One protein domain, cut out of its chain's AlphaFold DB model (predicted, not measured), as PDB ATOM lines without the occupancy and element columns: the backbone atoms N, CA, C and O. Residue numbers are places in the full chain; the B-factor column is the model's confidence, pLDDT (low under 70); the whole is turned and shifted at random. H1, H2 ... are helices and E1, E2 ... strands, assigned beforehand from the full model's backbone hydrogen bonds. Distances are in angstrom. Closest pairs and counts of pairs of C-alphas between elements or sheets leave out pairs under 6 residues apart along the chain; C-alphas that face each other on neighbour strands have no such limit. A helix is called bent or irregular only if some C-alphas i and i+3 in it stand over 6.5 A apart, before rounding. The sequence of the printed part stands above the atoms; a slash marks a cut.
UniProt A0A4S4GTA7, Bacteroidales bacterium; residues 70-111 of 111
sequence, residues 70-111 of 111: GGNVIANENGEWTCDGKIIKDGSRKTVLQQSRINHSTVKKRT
ATOM      1  N   GLY A  70      36.389  35.845-120.913       79.94
ATOM      2  CA  GLY A  70      37.019  35.608-122.210       79.94
ATOM      3  C   GLY A  70      36.335  36.443-123.289       79.94
ATOM      4  O   GLY A  70      35.130  36.660-123.195       79.94
ATOM      5  N   GLY A  71      37.092  36.886-124.294       88.12
ATOM      6  CA  GLY A  71      36.588  37.722-125.389       88.12
ATOM      7  C   GLY A  71      37.272  39.086-125.460       88.12
ATOM      8  O   GLY A  71      38.355  39.279-124.901       88.12
ATOM      9  N   ASN A  72      36.654  40.033-126.167       90.31
ATOM     10  CA  ASN A  72      37.178  41.388-126.296       90.31
ATOM     11  C   ASN A  72      36.741  42.251-125.106       90.31
ATOM     12  O   ASN A  72      35.572  42.638-125.000       90.31
ATOM     13  N   VAL A  73      37.695  42.565-124.227       88.50
ATOM     14  CA  VAL A  73      37.476  43.419-123.058       88.50
ATOM     15  C   VAL A  73      37.777  44.873-123.407       88.50
ATOM     16  O   VAL A  73      38.908  45.228-123.732       88.50
ATOM     17  N   ILE A  74      36.769  45.729-123.271       88.12
ATOM     18  CA  ILE A  74      36.894  47.182-123.401       88.12
ATOM     19  C   ILE A  74      36.804  47.785-122.001       88.12
ATOM     20  O   ILE A  74      35.734  47.793-121.382       88.12
ATOM     21  N   ALA A  75      37.934  48.288-121.505       84.25
ATOM     22  CA  ALA A  75      38.023  49.011-120.243       84.25
ATOM     23  C   ALA A  75      37.894  50.522-120.480       84.25
ATOM     24  O   ALA A  75      38.541  51.080-121.362       84.25
ATOM     25  N   ASN A  76      37.078  51.184-119.661       80.44
ATOM     26  CA  ASN A  76      36.894  52.633-119.677       80.44
ATOM     27  C   ASN A  76      37.310  53.224-118.328       80.44
ATOM     28  O   ASN A  76      36.978  52.673-117.279       80.44
ATOM     29  N   GLU A  77      37.990  54.370-118.346       72.31
ATOM     30  CA  GLU A  77      38.328  55.102-117.117       72.31
ATOM     31  C   GLU A  77      37.058  55.629-116.429       72.31
ATOM     32  O   GLU A  77      36.844  55.435-115.233       72.31
ATOM     33  N   ASN A  78      36.176  56.252-117.218       72.50
ATOM     34  CA  ASN A  78      34.924  56.846-116.763       72.50
ATOM     35  C   ASN A  78      33.741  56.199-117.488       72.50
ATOM     36  O   ASN A  78      33.089  56.817-118.323       72.50
ATOM     37  N   GLY A  79      33.477  54.928-117.192       74.69
ATOM     38  CA  GLY A  79      32.374  54.201-117.812       74.69
ATOM     39  C   GLY A  79      32.342  52.732-117.433       74.69
ATOM     40  O   GLY A  79      33.155  52.250-116.643       74.69
ATOM     41  N   GLU A  80      31.378  52.021-118.001       81.88
ATOM     42  CA  GLU A  80      31.271  50.579-117.830       81.88
ATOM     43  C   GLU A  80      32.385  49.871-118.595       81.88
ATOM     44  O   GLU A  80      32.804  50.287-119.679       81.88
ATOM     45  N   TRP A  81      32.875  48.788-118.007       85.31
ATOM     46  CA  TRP A  81      33.729  47.856-118.721       85.31
ATOM     47  C   TRP A  81      32.827  46.854-119.423       85.31
ATOM     48  O   TRP A  81      31.803  46.452-118.868       85.31
ATOM     49  N   THR A  82      33.181  46.452-120.638       89.31
ATOM     50  CA  THR A  82      32.382  45.488-121.401       89.31
ATOM     51  C   THR A  82      33.242  44.346-121.909       89.31
ATOM     52  O   THR A  82      34.420  44.536-122.197       89.31
ATOM     53  N   CYS A  83      32.648  43.162-121.999       91.44
ATOM     54  CA  CYS A  83      33.198  42.000-122.676       91.44
ATOM     55  C   CYS A  83      32.204  41.575-123.750       91.44
ATOM     56  O   CYS A  83      31.066  41.234-123.417       91.44
ATOM     57  N   ASP A  84      32.595  41.651-125.022       92.62
ATOM     58  CA  ASP A  84      31.733  41.324-126.170       92.62
ATOM     59  C   ASP A  84      30.340  41.988-126.091       92.62
ATOM     60  O   ASP A  84      29.296  41.366-126.294       92.62
ATOM     61  N   GLY A  85      30.317  43.271-125.712       88.56
ATOM     62  CA  GLY A  85      29.093  44.067-125.566       88.56
ATOM     63  C   GLY A  85      28.290  43.822-124.280       88.56
ATOM     64  O   GLY A  85      27.308  44.524-124.042       88.56
ATOM     65  N   LYS A  86      28.692  42.880-123.414       88.38
ATOM     66  CA  LYS A  86      28.080  42.666-122.090       88.38
ATOM     67  C   LYS A  86      28.841  43.417-121.006       88.38
ATOM     68  O   LYS A  86      30.060  43.321-120.924       88.38
ATOM     69  N   ILE A  87      28.118  44.112-120.133       86.12
ATOM     70  CA  ILE A  87      28.709  44.864-119.020       86.12
ATOM     71  C   ILE A  87      29.377  43.905-118.029       86.12
ATOM     72  O   ILE A  87      28.729  43.012-117.472       86.12
ATOM     73  N   ILE A  88      30.663  44.135-117.781       82.75
ATOM     74  CA  ILE A  88      31.435  43.498-116.720       82.75
ATOM     75  C   ILE A  88      31.034  44.149-115.399       82.75
ATOM     76  O   ILE A  88      31.207  45.352-115.199       82.75
ATOM     77  N   LYS A  89      30.505  43.342-114.482       74.00
ATOM     78  CA  LYS A  89      30.142  43.787-113.134       74.00
ATOM     79  C   LYS A  89      31.243  43.442-112.142       74.00
ATOM     80  O   LYS A  89      31.800  42.346-112.197       74.00
ATOM     81  N   ASP A  90      31.486  44.347-111.204       66.75
ATOM     82  CA  ASP A  90      32.197  44.091-109.958       66.75
ATOM     83  C   ASP A  90      31.207  44.188-108.786       66.75
ATOM     84  O   ASP A  90      30.433  45.150-108.657       66.75
ATOM     85  N   GLY A  91      31.140  43.121-107.987       63.31
ATOM     86  CA  GLY A  91      30.170  42.970-106.902       63.31
ATOM     87  C   GLY A  91      28.724  43.325-107.286       63.31
ATOM     88  O   GLY A  91      28.154  42.826-108.260       63.31
ATOM     89  N   SER A  92      28.103  44.201-106.490       57.62
ATOM     90  CA  SER A  92      26.656  44.439-106.522       57.62
ATOM     91  C   SER A  92      26.131  45.244-107.713       57.62
ATOM     92  O   SER A  92      24.907  45.276-107.835       57.62
ATOM     93  N   ARG A  93      26.983  45.868-108.563       57.75
ATOM     94  CA  ARG A  93      26.640  46.509-109.873       57.75
ATOM     95  C   ARG A  93      27.716  47.458-110.456       57.75
ATOM     96  O   ARG A  93      27.404  48.147-111.421       57.75
ATOM     97  N   LYS A  94      28.919  47.592-109.886       65.25
ATOM     98  CA  LYS A  94      29.815  48.743-110.168       65.25
ATOM     99  C   LYS A  94      31.192  48.289-110.646       65.25
ATOM    100  O   LYS A  94      31.437  47.100-110.637       65.25
ATOM    101  N   THR A  95      32.057  49.176-111.133       67.81
ATOM    102  CA  THR A  95      33.475  48.848-111.417       67.81
ATOM    103  C   THR A  95      34.337  49.003-110.156       67.81
ATOM    104  O   THR A  95      33.907  49.682-109.225       67.81
ATOM    105  N   VAL A  96      35.568  48.463-110.132       66.50
ATOM    106  CA  VAL A  96      36.513  48.611-108.996       66.50
ATOM    107  C   VAL A  96      36.656  50.083-108.586       66.50
ATOM    108  O   VAL A  96      36.463  50.429-107.423       66.50
ATOM    109  N   LEU A  97      36.886  50.989-109.547       70.56
ATOM    110  CA  LEU A  97      37.020  52.428-109.284       70.56
ATOM    111  C   LEU A  97      35.743  53.033-108.680       70.56
ATOM    112  O   LEU A  97      35.798  53.833-107.742       70.56
ATOM    113  N   GLN A  98      34.577  52.664-109.213       70.44
ATOM    114  CA  GLN A  98      33.297  53.121-108.677       70.44
ATOM    115  C   GLN A  98      33.057  52.578-107.262       70.44
ATOM    116  O   GLN A  98      32.580  53.320-106.401       70.44
ATOM    117  N   GLN A  99      33.417  51.320-107.003       70.31
ATOM    118  CA  GLN A  99      33.321  50.694-105.689       70.31
ATOM    119  C   GLN A  99      34.255  51.381-104.683       70.31
ATOM    120  O   GLN A  99      33.804  51.750-103.598       70.31
ATOM    121  N   SER A 100      35.504  51.683-105.059       67.31
ATOM    122  CA  SER A 100      36.440  52.448-104.222       67.31
ATOM    123  C   SER A 100      35.907  53.845-103.878       67.31
ATOM    124  O   SER A 100      35.977  54.260-102.720       67.31
ATOM    125  N   ARG A 101      35.306  54.564-104.844       71.75
ATOM    126  CA  ARG A 101      34.680  55.884-104.601       71.75
ATOM    127  C   ARG A 101      33.546  55.806-103.573       71.75
ATOM    128  O   ARG A 101      33.409  56.698-102.735       71.75
ATOM    129  N   ILE A 102      32.748  54.743-103.613       69.31
ATOM    130  CA  ILE A 102      31.652  54.535-102.660       69.31
ATOM    131  C   ILE A 102      32.193  54.204-101.282       69.31
ATOM    132  O   ILE A 102      31.766  54.834-100.315       69.31
ATOM    133  N   ASN A 103      33.157  53.289-101.189       66.31
ATOM    134  CA  ASN A 103      33.784  52.932 -99.918       66.31
ATOM    135  C   ASN A 103      34.372  54.180 -99.239       66.31
ATOM    136  O   ASN A 103      34.103  54.424 -98.064       66.31
ATOM    137  N   HIS A 104      35.046  55.047-100.001       66.56
ATOM    138  CA  HIS A 104      35.526  56.341 -99.510       66.56
ATOM    139  C   HIS A 104      34.391  57.251 -98.988       66.56
ATOM    140  O   HIS A 104      34.532  57.880 -97.939       66.56
ATOM    141  N   SER A 105      33.241  57.308 -99.672       60.81
ATOM    142  CA  SER A 105      32.087  58.098 -99.208       60.81
ATOM    143  C   SER A 105      31.445  57.551 -97.923       60.81
ATOM    144  O   SER A 105      30.970  58.330 -97.096       60.81
ATOM    145  N   THR A 106      31.462  56.229 -97.729       59.72
ATOM    146  CA  THR A 106      30.936  55.560 -96.531       59.72
ATOM    147  C   THR A 106      31.806  55.832 -95.308       59.72
ATOM    148  O   THR A 106      31.273  56.086 -94.230       59.72
ATOM    149  N   VAL A 107      33.134  55.848 -95.477       58.69
ATOM    150  CA  VAL A 107      34.085  56.176 -94.402       58.69
ATOM    151  C   VAL A 107      33.876  57.609 -93.893       58.69
ATOM    152  O   VAL A 107      33.864  57.826 -92.686       58.69
ATOM    153  N   LYS A 108      33.608  58.579 -94.780       55.25
ATOM    154  CA  LYS A 108      33.392  59.989 -94.394       55.25
ATOM    155  C   LYS A 108      32.108  60.265 -93.605       55.25
ATOM    156  O   LYS A 108      32.029  61.289 -92.943       55.25
ATOM    157  N   LYS A 109      31.091  59.402 -93.685       50.88
ATOM    158  CA  LYS A 109      29.807  59.616 -92.988       50.88
ATOM    159  C   LYS A 109      29.820  59.204 -91.510       50.88
ATOM    160  O   LYS A 109      28.807  59.375 -90.844       50.88
ATOM    161  N   ARG A 110      30.916  58.621 -91.013       47.62
ATOM    162  CA  ARG A 110      31.044  58.130 -89.627       47.62
ATOM    163  C   ARG A 110      31.942  59.000 -88.729       47.62
ATOM    164  O   ARG A 110      32.297  58.560 -87.642       47.62
ATOM    165  N   THR A 111      32.277  60.209 -89.172       43.88
ATOM    166  CA  THR A 111      32.949  61.275 -88.403       43.88
ATOM    167  C   THR A 111      32.036  62.476 -88.317       43.88
ATOM    168  O   THR A 111      31.953  63.062 -87.220       43.88
TER     169      THR A 111
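Overview. This is residues 70 to 111 of the 111 residues of a protein of Bacteroidales bacterium (UniProt A0A4S4GTA7). A small head at one end, made of a short two-stranded hairpin and the loops around it, with a single helix, H1, running out from it like a handle. In the head, the stretch before the hairpin folds back so that residues 73 to 74 pair with residues 82 to 83 of E1, and the far part of the handle, residues 103 to 111, stands free and sticks out. The printed part has 42 residues, with two named strands and one named helix in the order E1, E2, H1; the sheet is E1 - E2, antiparallel. The class is mixed, helices and strands, with 19 residues, under half, in named elements. The whole is loose, with a radius of gyration of the C-alphas of 12.9 A, and it is a rod spanning 44 by 18 by 11 A.

Along the chain. The printed part begins at Gly 70, with its C-alpha at (37.019, 35.608, -122.210). Strand E1, residues 81 to 83, begins with C-alpha 81 at (33.729, 47.856, -118.721) and is 7.1 A from first to last C-alpha. Strand E2, residues 86 to 88, is 6.4 A long in the same measure. Helix H1, residues 96 to 108, is 18.8 A from first to last C-alpha and ends with C-alpha 108 at (33.392, 59.989, -94.394).

Arrangement. Residues 73 to 74, too short a stretch to bear a name, pair antiparallel with residues 82 to 83 of E1. E1 and E2 are a hairpin of antiparallel neighbour strands, with an angle of 128 degrees between their directions. The C-alphas of Thr 82 and Ile 87 face each other at 4.4 A. Across the pair, N 83 and O 86 are within hydrogen-bond range at 2.8 A, and so are N 88 and O 81, at 2.8 A. E1 and H1 are apart. H1 is not bent, and each O i to N i+4 pair inside it is within hydrogen-bond range.

Size, cuts and confidence. The two C-alphas farthest apart are those of Gly 71 and Thr 111, at 44.0 A. Without residues 103 to 111, of which 103 to 108 belong to H1, the body of 33 residues spans 28 by 18 by 11 A. The printed part has no cut and ends at Thr 111, the chain's last residue. The link from E1 to E2 is tight, with 2 residues, and the link from E2 to H1 is short, with 7 residues. The mean pLDDT of the printed part is 72.7; residues 90 to 96, residue 100 and residues 102 to 111 are under 70, and H1 has a mean of 66.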